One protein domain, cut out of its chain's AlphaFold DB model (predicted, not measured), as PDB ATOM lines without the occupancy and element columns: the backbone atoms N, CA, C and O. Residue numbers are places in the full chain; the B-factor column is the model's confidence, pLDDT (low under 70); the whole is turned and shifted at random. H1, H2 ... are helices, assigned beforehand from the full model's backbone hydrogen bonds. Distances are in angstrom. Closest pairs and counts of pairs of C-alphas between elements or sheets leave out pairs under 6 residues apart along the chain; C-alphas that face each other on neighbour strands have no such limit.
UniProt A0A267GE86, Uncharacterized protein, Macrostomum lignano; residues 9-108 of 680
ATOM      1  N   GLU A   9     178.934 104.109  50.437       78.88
ATOM      2  CA  GLU A   9     178.558 105.259  51.268       78.88
ATOM      3  C   GLU A   9     179.755 105.828  52.045       78.88
ATOM      4  O   GLU A   9     180.068 107.014  51.950       78.88
ATOM      5  N   GLU A  10     180.530 104.964  52.704       80.38
ATOM      6  CA  GLU A  10     181.750 105.366  53.418       80.38
ATOM      7  C   GLU A  10     182.828 105.913  52.467       80.38
ATOM      8  O   GLU A  10     183.677 106.729  52.846       80.38
ATOM      9  N   CYS A  11     182.828 105.455  51.212       82.56
ATOM     10  CA  CYS A  11     183.677 106.006  50.168       82.56
ATOM     11  C   CYS A  11     183.263 107.440  49.808       82.56
ATOM     12  O   CYS A  11     184.150 108.295  49.715       82.56
ATOM     13  N   ARG A  12     181.959 107.724  49.686       85.50
ATOM     14  CA  ARG A  12     181.406 109.058  49.378       85.50
ATOM     15  C   ARG A  12     181.690 110.082  50.475       85.50
ATOM     16  O   ARG A  12     182.082 111.206  50.163       85.50
ATOM     17  N   GLU A  13     181.594 109.690  51.741       83.00
ATOM     18  CA  GLU A  13     181.959 110.559  52.871       83.00
ATOM     19  C   GLU A  13     183.466 110.836  52.936       83.00
ATOM     20  O   GLU A  13     183.914 111.877  53.418       83.00
ATOM     21  N   SER A  14     184.277 109.905  52.428       83.56
ATOM     22  CA  SER A  14     185.736 110.010  52.466       83.56
ATOM     23  C   SER A  14     186.349 110.810  51.319       83.56
ATOM     24  O   SER A  14     187.575 110.956  51.282       83.56
ATOM     25  N   LEU A  15     185.537 111.339  50.400       85.62
ATOM     26  CA  LEU A  15     185.976 112.171  49.282       85.62
ATOM     27  C   LEU A  15     185.371 113.570  49.348       85.62
ATOM     28  O   LEU A  15     184.234 113.769  49.761       85.62
ATOM     29  N   CYS A  16     186.162 114.556  48.937       86.19
ATOM     30  CA  CYS A  16     185.770 115.953  48.945       86.19
ATOM     31  C   CYS A  16     184.891 116.284  47.736       86.19
ATOM     32  O   CYS A  16     185.357 116.111  46.611       86.19
ATOM     33  N   LEU A  17     183.701 116.854  47.961       85.94
ATOM     34  CA  LEU A  17     182.788 117.263  46.881       85.94
ATOM     35  C   LEU A  17     183.460 118.195  45.857       85.94
ATOM     36  O   LEU A  17     183.240 118.051  44.668       85.94
ATOM     37  N   LEU A  18     184.333 119.099  46.316       82.19
ATOM     38  CA  LEU A  18     184.954 120.135  45.482       82.19
ATOM     39  C   LEU A  18     186.173 119.691  44.665       82.19
ATOM     40  O   LEU A  18     186.537 120.360  43.707       82.19
ATOM     41  N   CYS A  19     186.888 118.646  45.088       81.50
ATOM     42  CA  CYS A  19     188.177 118.303  44.465       81.50
ATOM     43  C   CYS A  19     188.514 116.808  44.446       81.50
ATOM     44  O   CYS A  19     189.633 116.448  44.082       81.50
ATOM     45  N   LEU A  20     187.601 115.949  44.912       80.88
ATOM     46  CA  LEU A  20     187.744 114.489  44.986       80.88
ATOM     47  C   LEU A  20     188.990 113.992  45.747       80.88
ATOM     48  O   LEU A  20     189.377 112.831  45.647       80.88
ATOM     49  N   ARG A  21     189.623 114.848  46.561       81.06
ATOM     50  CA  ARG A  21     190.676 114.442  47.510       81.06
ATOM     51  C   ARG A  21     190.067 113.864  48.779       81.06
ATOM     52  O   ARG A  21     188.898 114.098  49.068       81.06
ATOM     53  N   LYS A  22     190.877 113.161  49.579       82.94
ATOM     54  CA  LYS A  22     190.421 112.588  50.853       82.94
ATOM     55  C   LYS A  22     189.824 113.666  51.758       82.94
ATOM     56  O   LYS A  22     190.496 114.645  52.094       82.94
ATOM     57  N   ALA A  23     188.570 113.471  52.131       83.31
ATOM     58  CA  ALA A  23     187.865 114.293  53.090       83.31
ATOM     59  C   ALA A  23     188.165 113.830  54.517       83.31
ATOM     60  O   ALA A  23     188.374 112.643  54.775       83.31
ATOM     61  N   SER A  24     188.192 114.791  55.434       78.19
ATOM     62  CA  SER A  24     188.353 114.552  56.871       78.19
ATOM     63  C   SER A  24     187.075 114.863  57.653       78.19
ATOM     64  O   SER A  24     186.991 114.526  58.832       78.19
ATOM     65  N   ARG A  25     186.088 115.525  57.027       79.50
ATOM     66  CA  ARG A  25     184.846 116.000  57.656       79.50
ATOM     67  C   ARG A  25     183.680 115.971  56.673       79.50
ATOM     68  O   ARG A  25     183.902 115.992  55.467       79.50
ATOM     69  N   SER A  26     182.455 115.987  57.193       81.19
ATOM     70  CA  SER A  26     181.237 116.132  56.389       81.19
ATOM     71  C   SER A  26     181.029 117.577  55.927       81.19
ATOM     72  O   SER A  26     181.344 118.521  56.661       81.19
ATOM     73  N   ILE A  27     180.471 117.752  54.729       76.75
ATOM     74  CA  ILE A  27     180.107 119.055  54.159       76.75
ATOM     75  C   ILE A  27     179.098 119.814  55.035       76.75
ATOM     76  O   ILE A  27     179.210 121.028  55.171       76.75
ATOM     77  N   TRP A  28     178.223 119.094  55.744       74.81
ATOM     78  CA  TRP A  28     177.224 119.655  56.661       74.81
ATOM     79  C   TRP A  28     177.827 120.301  57.918       74.81
ATOM     80  O   TRP A  28     177.136 120.986  58.663       74.81
ATOM     81  N   SER A  29     179.126 120.103  58.176       65.69
ATOM     82  CA  SER A  29     179.813 120.697  59.333       65.69
ATOM     83  C   SER A  29     180.229 122.164  59.141       65.69
ATOM     84  O   SER A  29     180.900 122.731  60.008       65.69
ATOM     85  N   VAL A  30     179.870 122.785  58.013       68.88
ATOM     86  CA  VAL A  30     180.234 124.165  57.668       68.88
ATOM     87  C   VAL A  30     178.959 124.985  57.446       68.88
ATOM     88  O   VAL A  30     178.293 124.827  56.435       68.88
ATOM     89  N   ALA A  31     178.641 125.884  58.385       58.25
ATOM     90  CA  ALA A  31     177.368 126.618  58.432       58.25
ATOM     91  C   ALA A  31     177.133 127.630  57.285       58.25
ATOM     92  O   ALA A  31     176.006 128.062  57.088       58.25
ATOM     93  N   ASN A  32     178.176 127.998  56.529       64.25
ATOM     94  CA  ASN A  32     178.141 129.108  55.562       64.25
ATOM     95  C   ASN A  32     178.382 128.662  54.108       64.25
ATOM     96  O   ASN A  32     178.908 129.435  53.309       64.25
ATOM     97  N   PHE A  33     178.091 127.406  53.770       71.50
ATOM     98  CA  PHE A  33     178.293 126.878  52.422       71.50
ATOM     99  C   PHE A  33     177.138 125.974  52.017       71.50
ATOM    100  O   PHE A  33     176.919 124.936  52.641       71.50
ATOM    101  N   SER A  34     176.424 126.372  50.967       73.81
ATOM    102  CA  SER A  34     175.364 125.578  50.359       73.81
ATOM    103  C   SER A  34     175.946 124.771  49.197       73.81
ATOM    104  O   SER A  34     176.625 125.296  48.316       73.81
ATOM    105  N   ALA A  35     175.709 123.459  49.206       71.19
ATOM    106  CA  ALA A  35     176.091 122.595  48.092       71.19
ATOM    107  C   ALA A  35     175.192 122.822  46.859       71.19
ATOM    108  O   ALA A  35     175.600 122.484  45.743       71.19
ATOM    109  N   GLU A  36     174.008 123.424  47.048       76.62
ATOM    110  CA  GLU A  36     173.108 123.820  45.959       76.62
ATOM    111  C   GLU A  36     173.747 124.851  45.012       76.62
ATOM    112  O   GLU A  36     173.463 124.819  43.815       76.62
ATOM    113  N   ASP A  37     174.672 125.687  45.500       71.25
ATOM    114  CA  ASP A  37     175.382 126.686  44.682       71.25
ATOM    115  C   ASP A  37     176.323 126.057  43.630       71.25
ATOM    116  O   ASP A  37     176.706 126.701  42.653       71.25
ATOM    117  N   LEU A  38     176.727 124.793  43.813       72.56
ATOM    118  CA  LEU A  38     177.659 124.084  42.918       72.56
ATOM    119  C   LEU A  38     176.971 123.084  41.995       72.56
ATOM    120  O   LEU A  38     177.418 122.865  40.858       72.56
ATOM    121  N   VAL A  39     175.916 122.455  42.506       76.62
ATOM    122  CA  VAL A  39     175.115 121.457  41.805       76.62
ATOM    123  C   VAL A  39     173.646 121.847  41.964       76.62
ATOM    124  O   VAL A  39     173.084 121.666  43.047       76.62
ATOM    125  N   PRO A  40     173.002 122.357  40.900       74.19
ATOM    126  CA  PRO A  40     171.575 122.643  40.929       74.19
ATOM    127  C   PRO A  40     170.787 121.396  41.352       74.19
ATOM    128  O   PRO A  40     171.069 120.292  40.886       74.19
ATOM    129  N   ASN A  41     169.804 121.557  42.239       76.19
ATOM    130  CA  ASN A  41     169.015 120.459  42.815       76.19
ATOM    131  C   ASN A  41     169.841 119.395  43.570       76.19
ATOM    132  O   ASN A  41     169.446 118.222  43.603       76.19
ATOM    133  N   PHE A  42     170.946 119.790  44.222       80.81
ATOM    134  CA  PHE A  42     171.822 118.889  44.985       80.81
ATOM    135  C   PHE A  42     171.055 117.954  45.926       80.81
ATOM    136  O   PHE A  42     171.335 116.761  45.932       80.81
ATOM    137  N   ALA A  43     170.033 118.432  46.641       77.94
ATOM    138  CA  ALA A  43     169.227 117.611  47.553       77.94
ATOM    139  C   ALA A  43     168.627 116.338  46.909       77.94
ATOM    140  O   ALA A  43     168.459 115.328  47.594       77.94
ATOM    141  N   SER A  44     168.352 116.349  45.598       76.88
ATOM    142  CA  SER A  44     167.829 115.190  44.853       76.88
ATOM    143  C   SER A  44     168.913 114.177  44.456       76.88
ATOM    144  O   SER A  44     168.652 112.977  44.387       76.88
ATOM    145  N   VAL A  45     170.155 114.636  44.273       77.75
ATOM    146  CA  VAL A  45     171.319 113.835  43.841       77.75
ATOM    147  C   VAL A  45     172.370 113.656  44.947       77.75
ATOM    148  O   VAL A  45     173.397 113.001  44.759       77.75
ATOM    149  N   GLN A  46     172.103 114.165  46.151       79.19
ATOM    150  CA  GLN A  46     173.014 114.122  47.297       79.19
ATOM    151  C   GLN A  46     173.308 112.708  47.783       79.19
ATOM    152  O   GLN A  46     174.221 112.536  48.571       79.19
ATOM    153  N   HIS A  47     172.516 111.715  47.375       76.88
ATOM    154  CA  HIS A  47     172.644 110.310  47.762       76.88
ATOM    155  C   HIS A  47     173.537 109.506  46.795       76.88
ATOM    156  O   HIS A  47     173.695 108.297  46.953       76.88
ATOM    157  N   ILE A  48     174.108 110.165  45.779       76.75
ATOM    158  CA  ILE A  48     175.082 109.574  44.848       76.75
ATOM    159  C   ILE A  48     176.394 110.368  44.791       76.75
ATOM    160  O   ILE A  48     177.453 109.780  44.600       76.75
ATOM    161  N   LEU A  49     176.375 111.678  45.045       84.31
ATOM    162  CA  LEU A  49     177.583 112.515  45.028       84.31
ATOM    163  C   LEU A  49     178.403 112.441  46.335       84.31
ATOM    164  O   LEU A  49     177.860 112.052  47.368       84.31
ATOM    165  N   PRO A  50     179.702 112.798  46.347       85.50
ATOM    166  CA  PRO A  50     180.492 112.852  47.579       85.50
ATOM    167  C   PRO A  50     179.945 113.863  48.596       85.50
ATOM    168  O   PRO A  50     179.563 114.971  48.234       85.50
ATOM    169  N   THR A  51     179.965 113.517  49.881       85.44
ATOM    170  CA  THR A  51     179.443 114.360  50.982       85.44
ATOM    171  C   THR A  51     180.539 114.833  51.938       85.44
ATOM    172  O   THR A  51     180.271 115.490  52.947       85.44
ATOM    173  N   GLY A  52     181.799 114.518  51.633       83.88
ATOM    174  CA  GLY A  52     182.953 114.932  52.414       83.88
ATOM    175  C   GLY A  52     183.528 116.291  52.004       83.88
ATOM    176  O   GLY A  52     183.312 116.810  50.905       83.88
ATOM    177  N   LEU A  53     184.352 116.853  52.885       85.00
ATOM    178  CA  LEU A  53     185.137 118.063  52.674       85.00
ATOM    179  C   LEU A  53     186.577 117.874  53.185       85.00
ATOM    180  O   LEU A  53     186.804 117.370  54.289       85.00
ATOM    181  N   CYS A  54     187.572 118.272  52.385       85.00
ATOM    182  CA  CYS A  54     188.979 118.269  52.804       85.00
ATOM    183  C   CYS A  54     189.374 119.595  53.474       85.00
ATOM    184  O   CYS A  54     188.814 120.652  53.172       85.00
ATOM    185  N   ASP A  55     190.396 119.574  54.335       78.88
ATOM    186  CA  ASP A  55     190.829 120.761  55.093       78.88
ATOM    187  C   ASP A  55     191.343 121.918  54.219       78.88
ATOM    188  O   ASP A  55     191.370 123.067  54.665       78.88
ATOM    189  N   GLY A  56     191.769 121.629  52.984       79.56
ATOM    190  CA  GLY A  56     192.155 122.643  52.001       79.56
ATOM    191  C   GLY A  56     190.941 123.416  51.489       79.56
ATOM    192  O   GLY A  56     190.873 124.631  51.659       79.56
ATOM    193  N   CYS A  57     189.955 122.706  50.935       82.06
ATOM    194  CA  CYS A  57     188.708 123.301  50.452       82.06
ATOM    195  C   CYS A  57     187.905 123.960  51.578       82.06
ATOM    196  O   CYS A  57     187.353 125.032  51.367       82.06
ATOM    197  N   ARG A  58     187.914 123.399  52.794       82.44
ATOM    198  CA  ARG A  58     187.295 124.036  53.966       82.44
ATOM    199  C   ARG A  58     187.875 125.418  54.241       82.44
ATOM    200  O   ARG A  58     187.125 126.357  54.454       82.44
ATOM    201  N   ARG A  59     189.205 125.552  54.235       78.75
ATOM    202  CA  ARG A  59     189.866 126.847  54.452       78.75
ATOM    203  C   ARG A  59     189.552 127.850  53.347       78.75
ATOM    204  O   ARG A  59     189.453 129.033  53.643       78.75
ATOM    205  N   ILE A  60     189.391 127.383  52.108       80.19
ATOM    206  CA  ILE A  60     188.950 128.224  50.989       80.19
ATOM    207  C   ILE A  60     187.517 128.706  51.242       80.19
ATOM    208  O   ILE A  60     187.304 129.911  51.286       80.19
ATOM    209  N   ILE A  61     186.580 127.799  51.535       79.25
ATOM    210  CA  ILE A  61     185.184 128.138  51.863       79.25
ATOM    211  C   ILE A  61     185.107 129.127  53.031       79.25
ATOM    212  O   ILE A  61     184.466 130.163  52.919       79.25
ATOM    213  N   SER A  62     185.807 128.862  54.138       77.50
ATOM    214  CA  SER A  62     185.830 129.775  55.289       77.50
ATOM    215  C   SER A  62     186.448 131.139  54.965       77.50
ATOM    216  O   SER A  62     186.177 132.102  55.673       77.50
ATOM    217  N   SER A  63     187.272 131.236  53.914       78.44
ATOM    218  CA  SER A  63     187.822 132.513  53.450       78.44
ATOM    219  C   SER A  63     186.881 133.291  52.528       78.44
ATOM    220  O   SER A  63     187.107 134.484  52.360       78.44
ATOM    221  N   LEU A  64     185.828 132.670  51.972       73.38
ATOM    222  CA  LEU A  64     184.893 133.337  51.053       73.38
ATOM    223  C   LEU A  64     184.135 134.498  51.715       73.38
ATOM    224  O   LEU A  64     183.815 135.473  51.050       73.38
ATOM    225  N   SER A  65     183.896 134.425  53.027       65.94
ATOM    226  CA  SER A  65     183.257 135.498  53.808       65.94
ATOM    227  C   SER A  65     184.240 136.579  54.294       65.94
ATOM    228  O   SER A  65     183.844 137.472  55.039       65.94
ATOM    229  N   GLY A  66     185.531 136.465  53.960       65.00
ATOM    230  CA  GLY A  66     186.594 137.362  54.418       65.00
ATOM    231  C   GLY A  66     186.999 138.422  53.380       65.00
ATOM    232  O   GLY A  66     186.662 138.300  52.207       65.00
ATOM    233  N   PRO A  67     187.787 139.440  53.778       58.50
ATOM    234  CA  PRO A  67     188.139 140.590  52.931       58.50
ATOM    235  C   PRO A  67     189.060 140.264  51.737       58.50
ATOM    236  O   PRO A  67     189.278 141.121  50.887       58.50
ATOM    237  N   ALA A  68     189.607 139.046  51.664       67.31
ATOM    238  CA  ALA A  68     190.409 138.550  50.544       67.31
ATOM    239  C   ALA A  68     190.069 137.067  50.282       67.31
ATOM    240  O   ALA A  68     190.785 136.175  50.761       67.31
ATOM    241  N   PRO A  69     188.942 136.784  49.602       73.56
ATOM    242  CA  PRO A  69     188.467 135.424  49.400       73.56
ATOM    243  C   PRO A  69     189.409 134.652  48.477       73.56
ATOM    244  O   PRO A  69     189.872 135.160  47.457       73.56
ATOM    245  N   ARG A  70     189.720 133.406  48.845       72.50
ATOM    246  CA  ARG A  70     190.499 132.512  47.981       72.50
ATOM    247  C   ARG A  70     189.587 131.913  46.918       72.50
ATOM    248  O   ARG A  70     188.474 131.501  47.231       72.50
ATOM    249  N   GLU A  71     190.089 131.808  45.693       71.88
ATOM    250  CA  GLU A  71     189.346 131.194  44.592       71.88
ATOM    251  C   GLU A  71     189.048 129.715  44.869       71.88
ATOM    252  O   GLU A  71     189.891 128.963  45.380       71.88
ATOM    253  N   LEU A  72     187.823 129.298  44.539       72.38
ATOM    254  CA  LEU A  72     187.421 127.899  44.603       72.38
ATOM    255  C   LEU A  72     188.177 127.077  43.543       72.38
ATOM    256  O   LEU A  72     188.516 127.599  42.481       72.38
ATOM    257  N   PRO A  73     188.443 125.782  43.806       72.00
ATOM    258  CA  PRO A  73     188.969 124.883  42.784       72.00
ATOM    259  C   PRO A  73     188.080 124.869  41.535       72.00
ATOM    260  O   PRO A  73     186.874 125.096  41.631       72.00
ATOM    261  N   SER A  74     188.668 124.542  40.378       73.25
ATOM    262  CA  SER A  74     187.922 124.360  39.128       73.25
ATOM    263  C   SER A  74     186.718 123.444  39.346       73.25
ATOM    264  O   SER A  74     186.876 122.371  39.939       73.25
ATOM    265  N   ARG A  75     185.541 123.861  38.859       77.81
ATOM    266  CA  ARG A  75     184.296 123.085  38.955       77.81
ATOM    267  C   ARG A  75     184.530 121.669  38.408       77.81
ATOM    268  O   ARG A  75     185.323 121.476  37.496       77.81
ATOM    269  N   LEU A  76     183.894 120.672  39.008       81.50
ATOM    270  CA  LEU A  76     183.885 119.313  38.469       81.50
ATOM    271  C   LEU A  76     182.690 119.156  37.521       81.50
ATOM    272  O   LEU A  76     181.714 119.897  37.627       81.50
ATOM    273  N   ASN A  77     182.753 118.187  36.612       82.50
ATOM    274  CA  ASN A  77     181.662 117.816  35.720       82.50
ATOM    275  C   ASN A  77     180.633 117.012  36.519       82.50
ATOM    276  O   ASN A  77     180.613 115.778  36.493       82.50
ATOM    277  N   TYR A  78     179.839 117.719  37.320       82.31
ATOM    278  CA  TYR A  78     178.832 117.097  38.168       82.31
ATOM    279  C   TYR A  78     177.716 116.468  37.332       82.31
ATOM    280  O   TYR A  78     177.178 115.447  37.752       82.31
ATOM    281  N   GLU A  79     177.411 117.007  36.147       81.75
ATOM    282  CA  GLU A  79     176.403 116.441  35.249       81.75
ATOM    283  C   GLU A  79     176.813 115.039  34.756       81.75
ATOM    284  O   GLU A  79     176.026 114.097  34.871       81.75
ATOM    285  N   GLN A  80     178.065 114.861  34.317       80.69
ATOM    286  CA  GLN A  80     178.593 113.545  33.925       80.69
ATOM    287  C   GLN A  80     178.667 112.582  35.118       80.69
ATOM    288  O   GLN A  80     178.281 111.421  35.010       80.69
ATOM    289  N   MET A  81     179.098 113.072  36.284       82.50
ATOM    290  CA  MET A  81     179.191 112.261  37.501       82.50
ATOM    291  C   MET A  81     177.831 111.749  37.975       82.50
ATOM    292  O   MET A  81     177.721 110.611  38.426       82.50
ATOM    293  N   VAL A  82     176.783 112.563  37.859       82.38
ATOM    294  CA  VAL A  82     175.416 112.133  38.161       82.38
ATOM    295  C   VAL A  82     174.936 111.098  37.141       82.38
ATOM    296  O   VAL A  82     174.400 110.073  37.562       82.38
ATOM    297  N   ALA A  83     175.163 111.315  35.841       80.88
ATOM    298  CA  ALA A  83     174.758 110.377  34.791       80.88
ATOM    299  C   ALA A  83     175.396 108.986  34.978       80.88
ATOM    300  O   ALA A  83     174.692 107.970  34.981       80.88
ATOM    301  N   ASP A  84     176.704 108.942  35.240       76.50
ATOM    302  CA  ASP A  84     177.436 107.688  35.431       76.50
ATOM    303  C   ASP A  84     176.953 106.940  36.681       76.50
ATOM    304  O   ASP A  84     176.751 105.724  36.649       76.50
ATOM    305  N   LEU A  85     176.677 107.653  37.777       75.75
ATOM    306  CA  LEU A  85     176.249 107.046  39.044       75.75
ATOM    307  C   LEU A  85     174.757 106.679  39.086       75.75
ATOM    308  O   LEU A  85     174.380 105.782  39.844       75.75
ATOM    309  N   GLN A  86     173.909 107.329  38.285       76.06
ATOM    310  CA  GLN A  86     172.501 106.946  38.112       76.06
ATOM    311  C   GLN A  86     172.339 105.701  37.236       76.06
ATOM    312  O   GLN A  86     171.402 104.932  37.450       76.06
ATOM    313  N   SER A  87     173.266 105.465  36.301       68.06
ATOM    314  CA  SER A  87     173.276 104.259  35.460       68.06
ATOM    315  C   SER A  87     173.650 102.974  36.222       68.06
ATOM    316  O   SER A  87     173.418 101.867  35.735       68.06
ATOM    317  N   LEU A  88     174.192 103.097  37.443       66.44
ATOM    318  CA  LEU A  88     174.583 101.962  38.278       66.44
ATOM    319  C   LEU A  88     173.389 101.399  39.079       66.44
ATOM    320  O   LEU A  88     172.694 102.157  39.763       66.44
ATOM    321  N   PRO A  89     173.175 100.065  39.099       61.03
ATOM    322  CA  PRO A  89     172.076  99.449  39.839       61.03
ATOM    323  C   PRO A  89     172.132  99.758  41.349       61.03
ATOM    324  O   PRO A  89     173.198  99.597  41.960       61.03
ATOM    325  N   PRO A  90     171.003 100.109  42.002       58.94
ATOM    326  CA  PRO A  90     170.959 100.485  43.422       58.94
ATOM    327  C   PRO A  90     171.526  99.425  44.381       58.94
ATOM    328  O   PRO A  90     172.066  99.756  45.436       58.94
ATOM    329  N   SER A  91     171.471  98.149  43.989       56.09
ATOM    330  CA  SER A  91     171.991  96.992  44.727       56.09
ATOM    331  C   SER A  91     173.515  97.007  44.937       56.09
ATOM    332  O   SER A  91     174.031  96.257  45.765       56.09
ATOM    333  N   THR A  92     174.253  97.893  44.262       58.53
ATOM    334  CA  THR A  92     175.710  98.054  44.433       58.53
ATOM    335  C   THR A  92     176.117  99.033  45.545       58.53
ATOM    336  O   THR A  92     177.296  99.081  45.906       58.53
ATOM    337  N   ARG A  93     175.174  99.772  46.149       56.84
ATOM    338  CA  ARG A  93     175.466 100.867  47.103       56.84
ATOM    339  C   ARG A  93     175.885 100.393  48.504       56.84
ATOM    340  O   ARG A  93     176.694 101.042  49.156       56.84
ATOM    341  N   ASN A  94     175.452  99.205  48.921       56.94
ATOM    342  CA  ASN A  94     175.928  98.566  50.159       56.94
ATOM    343  C   ASN A  94     177.016  97.507  49.913       56.94
ATOM    344  O   ASN A  94     177.463  96.852  50.851       56.94
ATOM    345  N   ASN A  95     177.469  97.336  48.664       64.62
ATOM    346  CA  ASN A  95     178.451  96.315  48.323       64.62
ATOM    347  C   ASN A  95     179.895  96.862  48.459       64.62
ATOM    348  O   ASN A  95     180.280  97.790  47.737       64.62
ATOM    349  N   PRO A  96     180.750  96.271  49.321       64.12
ATOM    350  CA  PRO A  96     182.153  96.670  49.478       64.12
ATOM    351  C   PRO A  96     183.030  96.388  48.242       64.12
ATOM    352  O   PRO A  96     184.219  96.710  48.248       64.12
ATOM    353  N   HIS A  97     182.463  95.836  47.165       68.38
ATOM    354  CA  HIS A  97     183.126  95.595  45.881       68.38
ATOM    355  C   HIS A  97     182.688  96.522  44.734       68.38
ATOM    356  O   HIS A  97     183.046  96.264  43.591       68.38
ATOM    357  N   CYS A  98     181.987  97.631  45.013       73.19
ATOM    358  CA  CYS A  98     181.693  98.646  43.991       73.19
ATOM    359  C   CYS A  98     182.983  99.147  43.302       73.19
ATOM    360  O   CYS A  98     183.936  99.534  43.991       73.19
ATOM    361  N   SER A  99     182.993  99.122  41.965       70.69
ATOM    362  CA  SER A  99     184.119  99.481  41.085       70.69
ATOM    363  C   SER A  99     183.921 100.817  40.359       70.69
ATOM    364  O   SER A  99     184.560 101.072  39.348       70.69
ATOM    365  N   CYS A 100     183.013 101.676  40.837       75.69
ATOM    366  CA  CYS A 100     182.894 103.031  40.293       75.69
ATOM    367  C   CYS A 100     184.144 103.866  40.620       75.69
ATOM    368  O   CYS A 100     184.783 103.666  41.662       75.69
ATOM    369  N   GLU A 101     184.429 104.861  39.782       77.88
ATOM    370  CA  GLU A 101     185.613 105.720  39.910       77.88
ATOM    371  C   GLU A 101     185.708 106.378  41.302       77.88
ATOM    372  O   GLU A 101     186.784 106.421  41.898       77.88
ATOM    373  N   LEU A 102     184.583 106.784  41.911       82.69
ATOM    374  CA  LEU A 102     184.574 107.339  43.273       82.69
ATOM    375  C   LEU A 102     185.056 106.335  44.331       82.69
ATOM    376  O   LEU A 102     185.827 106.690  45.223       82.69
ATOM    377  N   CYS A 103     184.641 105.069  44.253       81.69
ATOM    378  CA  CYS A 103     185.099 104.040  45.189       81.69
ATOM    379  C   CYS A 103     186.586 103.727  45.007       81.69
ATOM    380  O   CYS A 103     187.294 103.514  45.996       81.69
ATOM    381  N   GLU A 104     187.080 103.736  43.773       79.19
ATOM    382  CA  GLU A 104     188.502 103.540  43.481       79.19
ATOM    383  C   GLU A 104     189.349 104.690  44.036       79.19
ATOM    384  O   GLU A 104     190.310 104.463  44.786       79.19
ATOM    385  N   LEU A 105     188.926 105.933  43.790       79.12
ATOM    386  CA  LEU A 105     189.551 107.132  44.348       79.12
ATOM    387  C   LEU A 105     189.524 107.108  45.886       79.12
ATOM    388  O   LEU A 105     190.539 107.381  46.538       79.12
ATOM    389  N   ALA A 106     188.407 106.702  46.495       78.75
ATOM    390  CA  ALA A 106     188.228 106.604  47.944       78.75
ATOM    391  C   ALA A 106     189.030 105.467  48.601       78.75
ATOM    392  O   ALA A 106     189.459 105.608  49.753       78.75
ATOM    393  N   ARG A 107     189.308 104.372  47.892       79.25
ATOM    394  CA  ARG A 107     190.090 103.232  48.410       79.25
ATOM    395  C   ARG A 107     191.582 103.322  48.098       79.25
ATOM    396  O   ARG A 107     192.371 102.619  48.728       79.25
ATOM    397  N   SER A 108     191.990 104.214  47.196       74.06
ATOM    398  CA  SER A 108     193.408 104.454  46.913       74.06
ATOM    399  C   SER A 108     194.167 104.854  48.195       74.06
ATOM    400  O   SER A 108     193.762 105.771  48.920       74.06
TER     401      SER A 108
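Overview. This is residues 9 to 108 of the 680 residues of an uncharacterized protein of Macrostomum lignano (UniProt A0A267GE86). There is little regular structure: loops make most of an elongated body, with H3 towards one end, H1, H4 and H5 towards the other, and H2 at one side. Of 100 printed residues, 35 are in five named helices, H1 to H5 in order, with no named strand: all helix. It is compact, radius of gyration of the C-alphas 13.8 A, spanning 47 by 26 by 21 A.

Arrangement. Start at H1, residues 9 to 13; it touches H5, residues 101 to 107, closest at C-alphas Cys 11 and Ala 106, 5.1 A. H2, residues 42 to 45, is close but not clearly touching H4, residues 78 to 86; their closest C-alphas, Val 45 and Val 82, are 7.2 A apart. H3, residues 55 to 64, touches no helix. Every O i to N i+4 pair is within hydrogen-bond range in H1, H3, H4 and H5; H2 is too short for one.

Along the chain. Find C-alpha 9 at (178.558, 105.259, 51.268), where H1 begins. H3 spans 14.5 A, H4 12.0 A; H5 ends at C-alpha 107, (190.090, 103.232, 48.410).

Size, cuts and confidence. The printed part has no cut. Links H1 to H2, H3 to H4 and H4 to H5 are long. Residues 29 to 32, 65 to 68 and 87 to 97 have pLDDT under 70.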